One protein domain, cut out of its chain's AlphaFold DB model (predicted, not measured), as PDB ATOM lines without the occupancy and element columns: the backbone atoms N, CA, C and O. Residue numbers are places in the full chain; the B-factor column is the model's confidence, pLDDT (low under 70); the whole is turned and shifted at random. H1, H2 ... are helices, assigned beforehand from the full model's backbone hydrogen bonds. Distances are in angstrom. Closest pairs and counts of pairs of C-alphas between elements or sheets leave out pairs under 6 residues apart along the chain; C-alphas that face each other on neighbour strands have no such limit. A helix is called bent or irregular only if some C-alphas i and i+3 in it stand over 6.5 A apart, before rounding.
ATOM      1  N   THR A 227     218.701 250.293 212.968       72.44
ATOM      2  CA  THR A 227     219.894 250.335 212.109       72.44
ATOM      3  C   THR A 227     220.737 249.080 212.295       72.44
ATOM      4  O   THR A 227     221.135 248.466 211.308       72.44
ATOM      5  N   ILE A 228     220.938 248.643 213.543       70.88
ATOM      6  CA  ILE A 228     221.665 247.403 213.851       70.88
ATOM      7  C   ILE A 228     220.958 246.202 213.214       70.88
ATOM      8  O   ILE A 228     221.592 245.410 212.521       70.88
ATOM      9  N   VAL A 229     219.636 246.089 213.377       76.06
ATOM     10  CA  VAL A 229     218.839 245.006 212.781       76.06
ATOM     11  C   VAL A 229     218.932 245.024 211.255       76.06
ATOM     12  O   VAL A 229     219.115 243.966 210.657       76.06
ATOM     13  N   LYS A 230     218.872 246.201 210.616       76.19
ATOM     14  CA  LYS A 230     219.052 246.339 209.160       76.19
ATOM     15  C   LYS A 230     220.454 245.937 208.695       76.19
ATOM     16  O   LYS A 230     220.584 245.273 207.675       76.19
ATOM     17  N   GLN A 231     221.503 246.317 209.422       71.69
ATOM     18  CA  GLN A 231     222.876 245.931 209.082       71.69
ATOM     19  C   GLN A 231     223.085 244.421 209.238       71.69
ATOM     20  O   GLN A 231     223.664 243.784 208.361       71.69
ATOM     21  N   VAL A 232     222.577 243.827 210.321       70.50
ATOM     22  CA  VAL A 232     222.649 242.378 210.546       70.50
ATOM     23  C   VAL A 232     221.856 241.619 209.482       70.50
ATOM     24  O   VAL A 232     222.372 240.653 208.924       70.50
ATOM     25  N   SER A 233     220.640 242.059 209.140       72.75
ATOM     26  CA  SER A 233     219.840 241.405 208.098       72.75
ATOM     27  C   SER A 233     220.489 241.524 206.718       72.75
ATOM     28  O   SER A 233     220.539 240.534 205.986       72.75
ATOM     29  N   ALA A 234     221.070 242.682 206.390       72.38
ATOM     30  CA  ALA A 234     221.840 242.873 205.166       72.38
ATOM     31  C   ALA A 234     223.054 241.933 205.102       72.38
ATOM     32  O   ALA A 234     223.320 241.353 204.053       72.38
ATOM     33  N   LEU A 235     223.756 241.707 206.220       68.81
ATOM     34  CA  LEU A 235     224.857 240.739 206.279       68.81
ATOM     35  C   LEU A 235     224.373 239.301 206.053       68.81
ATOM     36  O   LEU A 235     225.032 238.555 205.334       68.81
ATOM     37  N   VAL A 236     223.230 238.907 206.621       70.06
ATOM     38  CA  VAL A 236     222.669 237.561 206.408       70.06
ATOM     39  C   VAL A 236     222.288 237.355 204.938       70.06
ATOM     40  O   VAL A 236     222.667 236.350 204.337       70.06
ATOM     41  N   ILE A 237     221.596 238.315 204.323       71.56
ATOM     42  CA  ILE A 237     221.170 238.214 202.918       71.56
ATOM     43  C   ILE A 237     222.381 238.260 201.976       71.56
ATOM     44  O   ILE A 237     222.522 237.387 201.115       71.56
ATOM     45  N   GLY A 238     223.265 239.244 202.168       66.25
ATOM     46  CA  GLY A 238     224.397 239.516 201.284       66.25
ATOM     47  C   GLY A 238     225.578 238.558 201.450       66.25
ATOM     48  O   GLY A 238     226.299 238.329 200.489       66.25
ATOM     49  N   ARG A 239     225.790 237.967 202.639       68.56
ATOM     50  CA  ARG A 239     226.957 237.096 202.905       68.56
ATOM     51  C   ARG A 239     226.634 235.642 203.235       68.56
ATOM     52  O   ARG A 239     227.510 234.806 203.052       68.56
ATOM     53  N   TRP A 240     225.449 235.321 203.760       63.44
ATOM     54  CA  TRP A 240     225.120 233.942 204.162       63.44
ATOM     55  C   TRP A 240     224.211 233.227 203.178       63.44
ATOM     56  O   TRP A 240     224.504 232.096 202.806       63.44
ATOM     57  N   VAL A 241     223.123 233.865 202.743       67.69
ATOM     58  CA  VAL A 241     222.253 233.252 201.727       67.69
ATOM     59  C   VAL A 241     222.842 233.452 200.330       67.69
ATOM     60  O   VAL A 241     222.687 232.592 199.467       67.69
ATOM     61  N   GLY A 242     223.542 234.573 200.113       80.25
ATOM     62  CA  GLY A 242     224.205 234.874 198.843       80.25
ATOM     63  C   GLY A 242     223.219 235.109 197.698       80.25
ATOM     64  O   GLY A 242     223.574 234.912 196.541       80.25
ATOM     65  N   ILE A 243     221.973 235.506 197.999       86.88
ATOM     66  CA  ILE A 243     220.935 235.739 196.976       86.88
ATOM     67  C   ILE A 243     221.382 236.835 196.012       86.88
ATOM     68  O   ILE A 243     221.220 236.681 194.807       86.88
ATOM     69  N   GLU A 244     221.979 237.909 196.531       89.44
ATOM     70  CA  GLU A 244     222.561 238.978 195.716       89.44
ATOM     71  C   GLU A 244     223.609 238.417 194.748       89.44
ATOM     72  O   GLU A 244     223.492 238.618 193.543       89.44
ATOM     73  N   GLY A 245     224.532 237.595 195.258       92.56
ATOM     74  CA  GLY A 245     225.488 236.828 194.458       92.56
ATOM     75  C   GLY A 245     224.837 236.050 193.331       92.56
ATOM     76  O   GLY A 245     225.221 236.187 192.170       92.56
ATOM     77  N   VAL A 246     223.823 235.249 193.652       94.56
ATOM     78  CA  VAL A 246     223.132 234.419 192.661       94.56
ATOM     79  C   VAL A 246     222.453 235.283 191.598       94.56
ATOM     80  O   VAL A 246     222.570 234.976 190.414       94.56
ATOM     81  N   LEU A 247     221.789 236.375 191.989       94.81
ATOM     82  CA  LEU A 247     221.109 237.280 191.062       94.81
ATOM     83  C   LEU A 247     222.095 238.025 190.152       94.81
ATOM     84  O   LEU A 247     221.881 238.065 188.939       94.81
ATOM     85  N   SER A 248     223.191 238.552 190.703       95.44
ATOM     86  CA  SER A 248     224.236 239.246 189.941       95.44
ATOM     87  C   SER A 248     224.938 238.319 188.948       95.44
ATOM     88  O   SER A 248     225.179 238.694 187.805       95.44
ATOM     89  N   VAL A 249     225.237 237.077 189.339       96.88
ATOM     90  CA  VAL A 249     225.856 236.104 188.422       96.88
ATOM     91  C   VAL A 249     224.848 235.587 187.393       96.88
ATOM     92  O   VAL A 249     225.197 235.353 186.232       96.88
ATOM     93  N   GLN A 250     223.574 235.436 187.763       97.31
ATOM     94  CA  GLN A 250     222.526 235.032 186.828       97.31
ATOM     95  C   GLN A 250     222.352 236.037 185.684       97.31
ATOM     96  O   GLN A 250     222.222 235.597 184.541       97.31
ATOM     97  N   SER A 251     222.414 237.341 185.953       96.88
ATOM     98  CA  SER A 251     222.292 238.386 184.926       96.88
ATOM     99  C   SER A 251     223.558 238.597 184.087       96.88
ATOM    100  O   SER A 251     223.491 239.222 183.033       96.88
ATOM    101  N   TYR A 252     224.703 238.059 184.505       97.94
ATOM    102  CA  TYR A 252     225.966 238.216 183.786       97.94
ATOM    103  C   TYR A 252     226.071 237.284 182.572       97.94
ATOM    104  O   TYR A 252     226.080 236.065 182.720       97.94
ATOM    105  N   GLU A 253     226.173 237.820 181.359       97.25
ATOM    106  CA  GLU A 253     226.187 237.005 180.132       97.25
ATOM    107  C   GLU A 253     227.487 236.201 179.947       97.25
ATOM    108  O   GLU A 253     227.451 235.085 179.435       97.25
ATOM    109  N   GLY A 254     228.622 236.703 180.447       97.50
ATOM    110  CA  GLY A 254     229.961 236.113 180.275       97.50
ATOM    111  C   GLY A 254     230.263 234.858 181.108       97.50
ATOM    112  O   GLY A 254     231.430 234.520 181.316       97.50
ATOM    113  N   LYS A 255     229.243 234.163 181.625       98.12
ATOM    114  CA  LYS A 255     229.421 232.920 182.391       98.12
ATOM    115  C   LYS A 255     230.102 231.855 181.531       98.12
ATOM    116  O   LYS A 255     229.645 231.529 180.439       98.12
ATOM    117  N   SER A 256     231.174 231.264 182.041       98.25
ATOM    118  CA  SER A 256     231.905 230.199 181.366       98.25
ATOM    119  C   SER A 256     232.728 229.367 182.351       98.25
ATOM    120  O   SER A 256     233.078 229.799 183.450       98.25
ATOM    121  N   VAL A 257     233.097 228.149 181.952       98.00
ATOM    122  CA  VAL A 257     234.035 227.321 182.736       98.00
ATOM    123  C   VAL A 257     235.392 228.022 182.895       98.00
ATOM    124  O   VAL A 257     236.048 227.852 183.924       98.00
ATOM    125  N   ALA A 258     235.784 228.846 181.917       98.25
ATOM    126  CA  ALA A 258     236.984 229.672 181.993       98.25
ATOM    127  C   ALA A 258     236.892 230.688 183.142       98.25
ATOM    128  O   ALA A 258     237.799 230.718 183.964       98.25
ATOM    129  N   LEU A 259     235.769 231.403 183.279       97.75
ATOM    130  CA  LEU A 259     235.535 232.347 184.381       97.75
ATOM    131  C   LEU A 259     235.602 231.667 185.757       97.75
ATOM    132  O   LEU A 259     236.225 232.181 186.685       97.75
ATOM    133  N   LEU A 260     235.000 230.479 185.898       97.56
ATOM    134  CA  LEU A 260     235.114 229.701 187.135       97.56
ATOM    135  C   LEU A 260     236.579 229.341 187.423       97.56
ATOM    136  O   LEU A 260     237.053 229.527 188.540       97.56
ATOM    137  N   THR A 261     237.306 228.852 186.419       97.00
ATOM    138  CA  THR A 261     238.718 228.458 186.566       97.00
ATOM    139  C   THR A 261     239.594 229.653 186.933       97.00
ATOM    140  O   THR A 261     240.439 229.555 187.824       97.00
ATOM    141  N   GLU A 262     239.345 230.798 186.302       96.31
ATOM    142  CA  GLU A 262     239.982 232.066 186.627       96.31
ATOM    143  C   GLU A 262     239.709 232.440 188.085       96.31
ATOM    144  O   GLU A 262     240.658 232.616 188.841       96.31
ATOM    145  N   SER A 263     238.453 232.427 188.544       95.06
ATOM    146  CA  SER A 263     238.126 232.746 189.943       95.06
ATOM    147  C   SER A 263     238.794 231.818 190.966       95.06
ATOM    148  O   SER A 263     239.130 232.240 192.070       95.06
ATOM    149  N   LEU A 264     239.027 230.552 190.606       94.94
ATOM    150  CA  LEU A 264     239.655 229.572 191.494       94.94
ATOM    151  C   LEU A 264     241.176 229.744 191.581       94.94
ATOM    152  O   LEU A 264     241.785 229.364 192.583       94.94
ATOM    153  N   THR A 265     241.795 230.293 190.534       95.44
ATOM    154  CA  THR A 265     243.257 230.367 190.388       95.44
ATOM    155  C   THR A 265     243.816 231.783 190.496       95.44
ATOM    156  O   THR A 265     245.011 231.934 190.784       95.44
ATOM    157  N   LYS A 266     242.971 232.809 190.327       93.12
ATOM    158  CA  LYS A 266     243.347 234.222 190.382       93.12
ATOM    159  C   LYS A 266     244.020 234.544 191.711       93.12
ATOM    160  O   LYS A 266     243.626 234.094 192.789       93.12
ATOM    161  N   ARG A 267     245.098 235.319 191.617       91.19
ATOM    162  CA  ARG A 267     245.776 235.890 192.778       91.19
ATOM    163  C   ARG A 267     245.137 237.253 193.055       91.19
ATOM    164  O   ARG A 267     245.019 238.024 192.111       91.19
ATOM    165  N   PRO A 268     244.745 237.559 194.300       88.00
ATOM    166  CA  PRO A 268     244.398 238.914 194.690       88.00
ATOM    167  C   PRO A 268     245.601 239.819 194.432       88.00
ATOM    168  O   PRO A 268     246.707 239.517 194.892       88.00
ATOM    169  N   VAL A 269     245.374 240.887 193.681       89.62
ATOM    170  CA  VAL A 269     246.350 241.940 193.409       89.62
ATOM    171  C   VAL A 269     245.842 243.204 194.092       89.62
ATOM    172  O   VAL A 269     244.652 243.516 194.036       89.62
ATOM    173  N   ILE A 270     246.731 243.893 194.801       87.19
ATOM    174  CA  ILE A 270     246.406 245.156 195.469       87.19
ATOM    175  C   ILE A 270     246.120 246.202 194.387       87.19
ATOM    176  O   ILE A 270     246.833 246.256 193.390       87.19
ATOM    177  N   GLY A 271     245.071 247.004 194.567       87.31
ATOM    178  CA  GLY A 271     244.648 247.969 193.555       87.31
ATOM    179  C   GLY A 271     243.840 247.374 192.401       87.31
ATOM    180  O   GLY A 271     243.436 248.123 191.525       87.31
ATOM    181  N   GLU A 272     243.539 246.071 192.390       89.81
ATOM    182  CA  GLU A 272     242.610 245.489 191.416       89.81
ATOM    183  C   GLU A 272     241.221 245.244 192.007       89.81
ATOM    184  O   GLU A 272     241.047 244.918 193.183       89.81
ATOM    185  N   VAL A 273     240.208 245.346 191.147       89.31
ATOM    186  CA  VAL A 273     238.829 244.986 191.480       89.31
ATOM    187  C   VAL A 273     238.650 243.478 191.312       89.31
ATOM    188  O   VAL A 273     238.951 242.920 190.251       89.31
ATOM    189  N   ASP A 274     238.132 242.820 192.350       91.94
ATOM    190  CA  ASP A 274     237.822 241.388 192.316       91.94
ATOM    191  C   ASP A 274     236.836 241.027 191.185       91.94
ATOM    192  O   ASP A 274     235.993 241.839 190.797       91.94
ATOM    193  N   ILE A 275     236.913 239.790 190.677       94.38
ATOM    194  CA  ILE A 275     236.040 239.288 189.601       94.38
ATOM    195  C   ILE A 275     234.566 239.512 189.952       94.38
ATOM    196  O   ILE A 275     233.790 239.989 189.121       94.38
ATOM    197  N   TYR A 276     234.161 239.219 191.189       94.69
ATOM    198  CA  TYR A 276     232.771 239.388 191.577       94.69
ATOM    199  C   TYR A 276     232.351 240.856 191.654       94.69
ATOM    200  O   TYR A 276     231.219 241.186 191.299       94.69
ATOM    201  N   ASN A 277     233.240 241.758 192.068       92.81
ATOM    202  CA  ASN A 277     232.953 243.193 192.074       92.81
ATOM    203  C   ASN A 277     232.699 243.717 190.649       92.81
ATOM    204  O   ASN A 277     231.810 244.545 190.455       92.81
ATOM    205  N   GLN A 278     233.423 243.201 189.648       93.19
ATOM    206  CA  GLN A 278     233.202 243.544 188.236       93.19
ATOM    207  C   GLN A 278     231.832 243.053 187.744       93.19
ATOM    208  O   GLN A 278     231.107 243.788 187.077       93.19
ATOM    209  N   ILE A 279     231.449 241.830 188.127       95.00
ATOM    210  CA  ILE A 279     230.154 241.223 187.782       95.00
ATOM    211  C   ILE A 279     228.992 241.970 188.453       95.00
ATOM    212  O   ILE A 279     228.000 242.299 187.808       95.00
ATOM    213  N   SER A 280     229.109 242.232 189.754       93.56
ATOM    214  CA  SER A 280     228.064 242.874 190.560       93.56
ATOM    215  C   SER A 280     227.980 244.387 190.362       93.56
ATOM    216  O   SER A 280     226.990 244.988 190.771       93.56
ATOM    217  N   LYS A 281     228.994 245.007 189.737       91.50
ATOM    218  CA  LYS A 281     229.159 246.468 189.655       91.50
ATOM    219  C   LYS A 281     229.090 247.124 191.037       91.50
ATOM    220  O   LYS A 281     228.474 248.175 191.212       91.50
ATOM    221  N   SER A 282     229.691 246.473 192.033       86.00
ATOM    222  CA  SER A 282     229.732 246.984 193.402       86.00
ATOM    223  C   SER A 282     230.396 248.364 193.443       86.00
ATOM    224  O   SER A 282     231.349 248.599 192.705       86.00
ATOM    225  N   GLY A 283     229.976 249.239 194.360       82.38
ATOM    226  CA  GLY A 283     230.576 250.570 194.543       82.38
ATOM    227  C   GLY A 283     232.007 250.579 195.104       82.38
ATOM    228  O   GLY A 283     232.509 251.638 195.469       82.38
ATOM    229  N   TYR A 284     232.663 249.420 195.217       83.94
ATOM    230  CA  TYR A 284     234.056 249.338 195.645       83.94
ATOM    231  C   TYR A 284     234.982 249.780 194.516       83.94
ATOM    232  O   TYR A 284     235.005 249.175 193.445       83.94
ATOM    233  N   SER A 285     235.761 250.825 194.783       82.06
ATOM    234  CA  SER A 285     236.767 251.328 193.853       82.06
ATOM    235  C   SER A 285     238.125 250.660 194.098       82.06
ATOM    236  O   SER A 285     238.423 250.304 195.243       82.06
ATOM    237  N   PRO A 286     238.954 250.500 193.049       86.12
ATOM    238  CA  PRO A 286     240.356 250.131 193.197       86.12
ATOM    239  C   PRO A 286     241.051 250.998 194.257       86.12
ATOM    240  O   PRO A 286     240.916 252.220 194.240       86.12
ATOM    241  N   SER A 287     241.798 250.387 195.174       86.00
ATOM    242  CA  SER A 287     242.594 251.116 196.164       86.00
ATOM    243  C   SER A 287     243.880 250.360 196.478       86.00
ATOM    244  O   SER A 287     243.876 249.135 196.616       86.00
ATOM    245  N   MET A 288     244.979 251.104 196.608       85.12
ATOM    246  CA  MET A 288     246.262 250.562 197.066       85.12
ATOM    247  C   MET A 288     246.304 250.369 198.584       85.12
ATOM    248  O   MET A 288     247.111 249.595 199.091       85.12
ATOM    249  N   THR A 289     245.410 251.043 199.305       83.88
ATOM    250  CA  THR A 289     245.355 251.028 200.770       83.88
ATOM    251  C   THR A 289     244.298 250.054 201.266       83.88
ATOM    252  O   THR A 289     244.533 249.301 202.212       83.88
ATOM    253  N   TYR A 290     243.132 250.045 200.620       85.00
ATOM    254  CA  TYR A 290     241.967 249.304 201.081       85.00
ATOM    255  C   TYR A 290     241.643 248.132 200.173       85.00
ATOM    256  O   TYR A 290     241.533 248.267 198.959       85.00
ATOM    257  N   VAL A 291     241.410 246.978 200.791       84.00
ATOM    258  CA  VAL A 291     241.031 245.759 200.075       84.00
ATOM    259  C   VAL A 291     239.656 245.338 200.570       84.00
ATOM    260  O   VAL A 291     239.514 244.594 201.543       84.00
ATOM    261  N   PHE A 292     238.627 245.868 199.911       84.25
ATOM    262  CA  PHE A 292     237.237 245.488 200.135       84.25
ATOM    263  C   PHE A 292     236.661 244.842 198.886       84.25
ATOM    264  O   PHE A 292     236.884 245.284 197.760       84.25
ATOM    265  N   SER A 293     235.887 243.788 199.098       84.88
ATOM    266  CA  SER A 293     235.220 243.087 198.019       84.88
ATOM    267  C   SER A 293     233.899 242.521 198.513       84.88
ATOM    268  O   SER A 293     233.761 242.106 199.672       84.88
ATOM    269  N   ALA A 294     232.904 242.586 197.636       88.50
ATOM    270  CA  ALA A 294     231.666 241.864 197.807       88.50
ATOM    271  C   ALA A 294     231.943 240.360 197.664       88.50
ATOM    272  O   ALA A 294     232.916 239.944 197.044       88.50
ATOM    273  N   ILE A 295     231.098 239.524 198.258       89.75
ATOM    274  CA  ILE A 295     231.312 238.076 198.264       89.75
ATOM    275  C   ILE A 295     230.167 237.434 197.476       89.75
ATOM    276  O   ILE A 295     229.014 237.642 197.851       89.75
ATOM    277  N   PRO A 296     230.445 236.645 196.422       92.81
ATOM    278  CA  PRO A 296     229.395 235.976 195.649       92.81
ATOM    279  C   PRO A 296     228.688 234.881 196.463       92.81
ATOM    280  O   PRO A 296     227.507 234.601 196.264       92.81
ATOM    281  N   GLY A 297     229.417 234.238 197.374       91.69
ATOM    282  CA  GLY A 297     228.988 233.019 198.043       91.69
ATOM    283  C   GLY A 297     229.161 231.786 197.146       91.69
ATOM    284  O   GLY A 297     229.319 231.894 195.924       91.69
ATOM    285  N   PRO A 298     229.121 230.578 197.732       94.00
ATOM    286  CA  PRO A 298     229.514 229.355 197.037       94.00
ATOM    287  C   PRO A 298     228.621 229.023 195.839       94.00
ATOM    288  O   PRO A 298     229.121 228.608 194.796       94.00
ATOM    289  N   VAL A 299     227.306 229.236 195.959       95.38
ATOM    290  CA  VAL A 299     226.343 228.950 194.882       95.38
ATOM    291  C   VAL A 299     226.643 229.802 193.650       95.38
ATOM    292  O   VAL A 299     226.784 229.267 192.550       95.38
ATOM    293  N   ALA A 300     226.789 231.115 193.835       95.75
ATOM    294  CA  ALA A 300     227.073 232.041 192.747       95.75
ATOM    295  C   ALA A 300     228.475 231.822 192.161       95.75
ATOM    296  O   ALA A 300     228.622 231.805 190.941       95.75
ATOM    297  N   ALA A 301     229.476 231.560 193.010       95.75
ATOM    298  CA  ALA A 301     230.836 231.254 192.574       95.75
ATOM    299  C   ALA A 301     230.874 230.028 191.646       95.75
ATOM    300  O   ALA A 301     231.413 230.102 190.547       95.75
ATOM    301  N   PHE A 302     230.231 228.912 192.010       97.38
ATOM    302  CA  PHE A 302     230.154 227.746 191.116       97.38
ATOM    303  C   PHE A 302     229.348 228.011 189.840       97.38
ATOM    304  O   PHE A 302     229.610 227.418 188.782       97.38
ATOM    305  N   TYR A 303     228.377 228.918 189.921       97.75
ATOM    306  CA  TYR A 303     227.556 229.294 188.785       97.75
ATOM    307  C   TYR A 303     228.265 230.221 187.787       97.75
ATOM    308  O   TYR A 303     227.771 230.380 186.669       97.75
ATOM    309  N   TYR A 304     229.481 230.703 188.085       98.19
ATOM    310  CA  TYR A 304     230.366 231.291 187.069       98.19
ATOM    311  C   TYR A 304     230.546 230.386 185.851       98.19
ATOM    312  O   TYR A 304     230.696 230.892 184.746       98.19
ATOM    313  N   SER A 305     230.442 229.063 186.020       98.31
ATOM    314  CA  SER A 305     230.499 228.095 184.918       98.31
ATOM    315  C   SER A 305     229.342 228.177 183.912       98.31
ATOM    316  O   SER A 305     229.455 227.606 182.826       98.31
ATOM    317  N   GLY A 306     228.220 228.807 184.277       97.94
ATOM    318  CA  GLY A 306     226.980 228.817 183.494       97.94
ATOM    319  C   GLY A 306     226.197 227.502 183.519       97.94
ATOM    320  O   GLY A 306     225.218 227.365 182.789       97.94
ATOM    321  N   LYS A 307     226.605 226.516 184.331       98.25
ATOM    322  CA  LYS A 307     225.992 225.180 184.357       98.25
ATOM    323  C   LYS A 307     225.511 224.819 185.763       98.25
ATOM    324  O   LYS A 307     226.300 224.778 186.704       98.25
ATOM    325  N   LEU A 308     224.226 224.480 185.898       97.81
ATOM    326  CA  LEU A 308     223.622 224.103 187.188       97.81
ATOM    327  C   LEU A 308     224.227 222.828 187.791       97.81
ATOM    328  O   LEU A 308     224.322 222.715 189.011       97.81
ATOM    329  N   TRP A 309     224.683 221.881 186.966       98.19
ATOM    330  CA  TRP A 309     225.330 220.673 187.485       98.19
ATOM    331  C   TRP A 309     226.648 220.992 188.204       98.19
ATOM    332  O   TRP A 309     226.962 220.329 189.187       98.19
ATOM    333  N   THR A 310     227.390 222.025 187.778       98.00
ATOM    334  CA  THR A 310     228.612 222.468 188.467       98.00
ATOM    335  C   THR A 310     228.284 222.969 189.867       98.00
ATOM    336  O   THR A 310     228.990 222.649 190.817       98.00
ATOM    337  N   VAL A 311     227.180 223.712 190.004       97.50
ATOM    338  CA  VAL A 311     226.664 224.169 191.302       97.50
ATOM    339  C   VAL A 311     226.296 222.970 192.165       97.50
ATOM    340  O   VAL A 311     226.784 222.859 193.284       97.50
ATOM    341  N   PHE A 312     225.497 222.041 191.635       98.12
ATOM    342  CA  PHE A 312     225.099 220.837 192.363       98.12
ATOM    343  C   PHE A 312     226.312 220.039 192.860       98.12
ATOM    344  O   PHE A 312     226.406 219.760 194.054       98.12
ATOM    345  N   LEU A 313     227.262 219.718 191.976       98.12
ATOM    346  CA  LEU A 313     228.461 218.962 192.344       98.12
ATOM    347  C   LEU A 313     229.348 219.730 193.325       98.12
ATOM    348  O   LEU A 313     229.860 219.127 194.263       98.12
ATOM    349  N   GLY A 314     229.504 221.042 193.146       96.38
ATOM    350  CA  GLY A 314     230.285 221.887 194.042       96.38
ATOM    351  C   GLY A 314     229.715 221.922 195.460       96.38
ATOM    352  O   GLY A 314     230.437 221.669 196.426       96.38
ATOM    353  N   ILE A 315     228.407 222.163 195.596       96.19
ATOM    354  CA  ILE A 315     227.722 222.163 196.896       96.19
ATOM    355  C   ILE A 315     227.731 220.763 197.524       96.19
ATOM    356  O   ILE A 315     228.016 220.633 198.716       96.19
ATOM    357  N   ALA A 316     227.473 219.708 196.741       97.75
ATOM    358  CA  ALA A 316     227.510 218.328 197.224       97.75
ATOM    359  C   ALA A 316     228.908 217.931 197.726       97.75
ATOM    360  O   ALA A 316     229.036 217.381 198.820       97.75
ATOM    361  N   PHE A 317     229.957 218.264 196.967       96.38
ATOM    362  CA  PHE A 317     231.348 218.029 197.349       96.38
ATOM    363  C   PHE A 317     231.697 218.730 198.663       96.38
ATOM    364  O   PHE A 317     232.207 218.087 199.578       96.38
ATOM    365  N   PHE A 318     231.389 220.024 198.791       94.81
ATOM    366  CA  PHE A 318     231.697 220.768 200.011       94.81
ATOM    367  C   PHE A 318     230.896 220.276 201.214       94.81
ATOM    368  O   PHE A 318     231.448 220.172 202.305       94.81
ATOM    369  N   SER A 319     229.632 219.902 201.024       95.81
ATOM    370  CA  SER A 319     228.810 219.328 202.095       95.81
ATOM    371  C   SER A 319     229.409 218.015 202.601       95.81
ATOM    372  O   SER A 319     229.585 217.831 203.803       95.81
ATOM    373  N   LEU A 320     229.810 217.132 201.679       97.31
ATOM    374  CA  LEU A 320     230.500 215.891 202.018       97.31
ATOM    375  C   LEU A 320     231.839 216.165 202.716       97.31
ATOM    376  O   LEU A 320     232.139 215.532 203.724       97.31
ATOM    377  N   PHE A 321     232.626 217.124 202.221       95.81
ATOM    378  CA  PHE A 321     233.890 217.533 202.834       95.81
ATOM    379  C   PHE A 321     233.700 218.031 204.274       95.81
ATOM    380  O   PHE A 321     234.430 217.601 205.167       95.81
ATOM    381  N   LEU A 322     232.705 218.884 204.532       95.00
ATOM    382  CA  LEU A 322     232.403 219.383 205.877       95.00
ATOM    383  C   LEU A 322     232.014 218.234 206.820       95.00
ATOM    384  O   LEU A 322     232.598 218.109 207.895       95.00
ATOM    385  N   CYS A 323     231.120 217.337 206.394       95.94
ATOM    386  CA  CYS A 323     230.732 216.166 207.186       95.94
ATOM    387  C   CYS A 323     231.909 215.215 207.467       95.94
ATOM    388  O   CYS A 323     232.078 214.743 208.592       95.94
ATOM    389  N   LEU A 324     232.728 214.916 206.453       96.88
ATOM    390  CA  LEU A 324     233.872 214.015 206.599       96.88
ATOM    391  C   LEU A 324     234.972 214.628 207.462       96.88
ATOM    392  O   LEU A 324     235.555 213.922 208.281       96.88
ATOM    393  N   SER A 325     235.257 215.919 207.294       95.56
ATOM    394  CA  SER A 325     236.282 216.603 208.081       95.56
ATOM    395  C   SER A 325     235.925 216.623 209.566       95.56
ATOM    396  O   SER A 325     236.765 216.228 210.371       95.56
ATOM    397  N   ASP A 326     234.683 216.958 209.930       95.00
ATOM    398  CA  ASP A 326     234.214 216.901 211.321       95.00
ATOM    399  C   ASP A 326     234.323 215.478 211.895       95.00
ATOM    400  O   ASP A 326     234.909 215.274 212.959       95.00
ATOM    401  N   LEU A 327     233.890 214.457 211.140       95.94
ATOM    402  CA  LEU A 327     234.020 213.057 211.557       95.94
ATOM    403  C   LEU A 327     235.482 212.642 211.782       95.94
ATOM    404  O   LEU A 327     235.789 211.955 212.759       95.94
ATOM    405  N   ILE A 328     236.387 213.022 210.876       96.44
ATOM    406  CA  ILE A 328     237.817 212.703 210.967       96.44
ATOM    407  C   ILE A 328     238.436 213.409 212.173       96.44
ATOM    408  O   ILE A 328     239.113 212.760 212.969       96.44
ATOM    409  N   ILE A 329     238.185 214.708 212.342       95.94
ATOM    410  CA  ILE A 329     238.705 215.504 213.459       95.94
ATOM    411  C   ILE A 329     238.214 214.924 214.787       95.94
ATOM    412  O   ILE A 329     239.025 214.646 215.675       95.94
ATOM    413  N   TYR A 330     236.911 214.660 214.908       94.31
ATOM    414  CA  TYR A 330     236.344 214.077 216.117       94.31
ATOM    415  C   TYR A 330     236.968 212.715 216.437       94.31
ATOM    416  O   TYR A 330     237.367 212.469 217.575       94.31
ATOM    417  N   ARG A 331     237.134 211.840 215.434       95.38
ATOM    418  CA  ARG A 331     237.759 210.521 215.625       95.38
ATOM    419  C   ARG A 331     239.238 210.599 215.996       95.38
ATOM    420  O   ARG A 331     239.693 209.787 216.797       95.38
ATOM    421  N   LEU A 332     239.993 211.530 215.415       94.62
ATOM    422  CA  LEU A 332     241.433 211.644 215.657       94.62
ATOM    423  C   LEU A 332     241.753 212.232 217.031       94.62
ATOM    424  O   LEU A 332     242.680 211.752 217.679       94.62
ATOM    425  N   PHE A 333     241.000 213.246 217.465       95.25
ATOM    426  CA  PHE A 333     241.317 214.008 218.675       95.25
ATOM    427  C   PHE A 333     240.408 213.694 219.862       95.25
ATOM    428  O   PHE A 333     240.781 213.988 220.992       95.25
ATOM    429  N   SER A 334     239.207 213.140 219.641       94.38
ATOM    430  CA  SER A 334     238.167 212.998 220.682       94.38
ATOM    431  C   SER A 334     237.896 214.307 221.447       94.38
ATOM    432  O   SER A 334     237.473 214.299 222.604       94.38
ATOM    433  N   ASN A 335     238.147 215.442 220.788       94.62
ATOM    434  CA  ASN A 335     238.086 216.775 221.364       94.62
ATOM    435  C   ASN A 335     236.867 217.528 220.799       94.62
ATOM    436  O   ASN A 335     236.931 218.026 219.669       94.62
ATOM    437  N   PRO A 336     235.767 217.664 221.566       95.00
ATOM    438  CA  PRO A 336     234.563 218.340 221.090       95.00
ATOM    439  C   PRO A 336     234.763 219.849 220.880       95.00
ATOM    440  O   PRO A 336     234.114 220.420 220.008       95.00
ATOM    441  N   PHE A 337     235.667 220.496 221.627       96.31
ATOM    442  CA  PHE A 337     235.970 221.921 221.452       96.31
ATOM    443  C   PHE A 337     236.649 222.175 220.109       96.31
ATOM    444  O   PHE A 337     236.254 223.077 219.374       96.31
ATOM    445  N   LEU A 338     237.644 221.349 219.778       96.69
ATOM    446  CA  LEU A 338     238.370 221.442 218.516       96.69
ATOM    447  C   LEU A 338     237.474 221.102 217.317       96.69
ATOM    448  O   LEU A 338     237.509 221.823 216.324       96.69
ATOM    449  N   SER A 339     236.645 220.054 217.427       96.50
ATOM    450  CA  SER A 339     235.688 219.675 216.374       96.50
ATOM    451  C   SER A 339     234.717 220.812 216.074       96.50
ATOM    452  O   SER A 339     234.619 221.250 214.933       96.50
ATOM    453  N   ALA A 340     234.068 221.364 217.107       96.62
ATOM    454  CA  ALA A 340     233.109 222.451 216.932       96.62
ATOM    455  C   ALA A 340     233.754 223.708 216.338       96.62
ATOM    456  O   ALA A 340     233.175 224.329 215.447       96.62
ATOM    457  N   LEU A 341     234.956 224.072 216.804       97.50
ATOM    458  CA  LEU A 341     235.693 225.216 216.279       97.50
ATOM    459  C   LEU A 341     236.012 225.038 214.791       97.50
ATOM    460  O   LEU A 341     235.743 225.937 214.001       97.50
ATOM    461  N   LEU A 342     236.566 223.889 214.398       97.12
ATOM    462  CA  LEU A 342     236.948 223.626 213.009       97.12
ATOM    463  C   LEU A 342     235.738 223.481 212.089       97.12
ATOM    464  O   LEU A 342     235.751 224.055 211.004       97.12
ATOM    465  N   ALA A 343     234.684 222.790 212.522       96.00
ATOM    466  CA  ALA A 343     233.450 222.666 211.753       96.00
ATOM    467  C   ALA A 343     232.828 224.044 211.481       96.00
ATOM    468  O   ALA A 343     232.487 224.360 210.340       96.00
ATOM    469  N   PHE A 344     232.749 224.898 212.507       95.31
ATOM    470  CA  PHE A 344     232.248 226.264 212.367       95.31
ATOM    471  C   PHE A 344     233.122 227.100 211.424       95.31
ATOM    472  O   PHE A 344     232.621 227.787 210.536       95.31
ATOM    473  N   ASN A 345     234.440 226.997 211.576       94.06
ATOM    474  CA  ASN A 345     235.408 227.715 210.760       94.06
ATOM    475  C   ASN A 345     235.408 227.279 209.290       94.06
ATOM    476  O   ASN A 345     235.463 228.128 208.401       94.06
ATOM    477  N   PHE A 346     235.290 225.982 209.005       95.12
ATOM    478  CA  PHE A 346     235.148 225.494 207.636       95.12
ATOM    479  C   PHE A 346     233.812 225.908 207.021       95.12
ATOM    480  O   PHE A 346     233.780 226.281 205.850       95.12
ATOM    481  N   ALA A 347     232.727 225.918 207.802       93.31
ATOM    482  CA  ALA A 347     231.444 226.441 207.342       93.31
ATOM    483  C   ALA A 347     231.534 227.938 207.003       93.31
ATOM    484  O   ALA A 347     231.045 228.356 205.955       93.31
ATOM    485  N   LEU A 348     232.210 228.740 207.833       91.06
ATOM    486  CA  LEU A 348     232.440 230.163 207.567       91.06
ATOM    487  C   LEU A 348     233.296 230.377 206.313       91.06
ATOM    488  O   LEU A 348     232.951 231.193 205.461       91.06
ATOM    489  N   ALA A 349     234.386 229.626 206.185       91.81
ATOM    490  CA  ALA A 349     235.261 229.686 205.025       91.81
ATOM    491  C   ALA A 349     234.526 229.312 203.727       91.81
ATOM    492  O   ALA A 349     234.732 229.939 202.689       91.81
ATOM    493  N   PHE A 350     233.629 228.327 203.796       91.75
ATOM    494  CA  PHE A 350     232.779 227.942 202.677       91.75
ATOM    495  C   PHE A 350     231.693 228.983 202.370       91.75
ATOM    496  O   PHE A 350     231.442 229.276 201.205       91.75
ATOM    497  N   ALA A 351     231.087 229.602 203.387       89.38
ATOM    498  CA  ALA A 351     230.146 230.705 203.186       89.38
ATOM    499  C   ALA A 351     230.809 231.901 202.478       89.38
ATOM    500  O   ALA A 351     230.173 232.593 201.689       89.38
ATOM    501  N   GLN A 352     232.107 232.105 202.715       88.25
ATOM    502  CA  GLN A 352     232.924 233.131 202.063       88.25
ATOM    503  C   GLN A 352     233.584 232.661 200.756       88.25
ATOM    504  O   GLN A 352     234.421 233.369 200.187       88.25
ATOM    505  N   PHE A 353     233.232 231.469 200.266       90.81
ATOM    506  CA  PHE A 353     233.807 230.929 199.044       90.81
ATOM    507  C   PHE A 353     233.495 231.824 197.839       90.81
ATOM    508  O   PHE A 353     232.391 232.349 197.694       90.81
ATOM    509  N   GLY A 354     234.493 231.979 196.971       88.06
ATOM    510  CA  GLY A 354     234.446 232.855 195.803       88.06
ATOM    511  C   GLY A 354     235.174 234.188 195.977       88.06
ATOM    512  O   GLY A 354     235.492 234.797 194.971       88.06
ATOM    513  N   LEU A 355     235.519 234.596 197.208       87.50
ATOM    514  CA  LEU A 355     236.381 235.766 197.432       87.50
ATOM    515  C   LEU A 355     237.848 235.474 197.081       87.50
ATOM    516  O   LEU A 355     238.499 236.222 196.365       87.50
ATOM    517  N   ALA A 356     238.396 234.390 197.635       89.88
ATOM    518  CA  ALA A 356     239.800 234.027 197.447       89.88
ATOM    519  C   ALA A 356     240.013 232.503 197.576       89.88
ATOM    520  O   ALA A 356     240.620 232.034 198.547       89.88
ATOM    521  N   PRO A 357     239.500 231.686 196.632       92.19
ATOM    522  CA  PRO A 357     239.557 230.223 196.732       92.19
ATOM    523  C   PRO A 357     240.982 229.673 196.870       92.19
ATOM    524  O   PRO A 357     241.226 228.748 197.646       92.19
ATOM    525  N   ARG A 358     241.953 230.278 196.177       91.75
ATOM    526  CA  ARG A 358     243.367 229.891 196.273       91.75
ATOM    527  C   ARG A 358     243.919 230.067 197.692       91.75
ATOM    528  O   ARG A 358     244.592 229.175 198.206       91.75
TER     529      ARG A 358
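AT A GLANCE: This is residues 227 to 358 of the 386 residues of an uncharacterized protein of Proteobacteria bacterium (UniProt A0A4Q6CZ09). A long helical hairpin, H6 and H7, joins at its open end a head of short helices, H2 to H5, in which H5 is in the middle. H1 meets this head by its last residues, while its residues 227 to 236 stick out free. The printed part has 132 residues with seven named helices, H1 to H7 in chain order, and no named strand: the class is all helix. The whole is compact, with a radius of gyration of the C-alphas of 16.3 A, and its C-alphas span 46 by 38 by 28 A.

IN THESE COORDINATES: H6, the longest helix, takes residues 308 to 333 and measures 37.5 A, from C-alpha 308 at (223.622, 224.103, 187.188) to C-alpha 333 at (241.317, 214.008, 218.675). H7, residues 336 to 351, measures 22.2 A. H5 takes residues 297 to 303, 10.1 A. H2, residues 243 to 251, and H3, residues 257 to 265, each measure 12.4 A. H4, residues 275 to 280, is 8.8 A long. H1, residues 227 to 241, measures 20.1 A and begins with C-alpha 227 at (219.894, 250.335, 212.109); it is irregular, but only just, with C-alphas 238 and 241 6.6 A apart.

HOW THE PARTS SIT: The hub is H5, which touches five other helices. With residues 310 to 315 alone, H6 touches it; the closest C-alphas are those of Phe 302 and Val 311, 5.0 A, and the two form a helical hairpin at a steep tilt of 43 degrees. H6 and H7 form another, at a shallow tilt of 17 degrees, opposite ways, closest at the C-alphas of Tyr 330 and Ser 339, 5.6 A. H7 touches H5 with residues 350 to 351 alone, closest at the C-alphas of Gly 297 and Ala 351, 5.8 A. H2 touches H5 at a shallow tilt of 21 degrees, the same way, with the C-alphas of Val 246 and Ala 300 closest at 4.6 A. H3 touches H5 through Leu 260 and Phe 302, whose C-alphas are closest at 6.7 A. H4 touches H2, about perpendicular at 90 degrees, with the C-alphas of Ser 248 and Ser 280 closest at 5.3 A. H1 and H5 only just touch, with 3 pairs of C-alphas within 8 A, the closest those of Arg 239 and Gly 297, 6.7 A; H1 and H2 touch only at the corner, closest at the C-alphas of Gly 238 and Glu 244, 5.9 A. Every O i to N i+4 pair is within hydrogen-bond range in H2 to H7; in H1 it is 10 of 11.

THE WHOLE: The two C-alphas farthest apart, those of Glu 253 and Ser 334, are 48.6 A from each other. The printed part has no cut. The link from H4 to H5, residues 281 to 296, is long. The mean pLDDT of the printed part is 90.8; residues 235 and 238 to 241 are under 70.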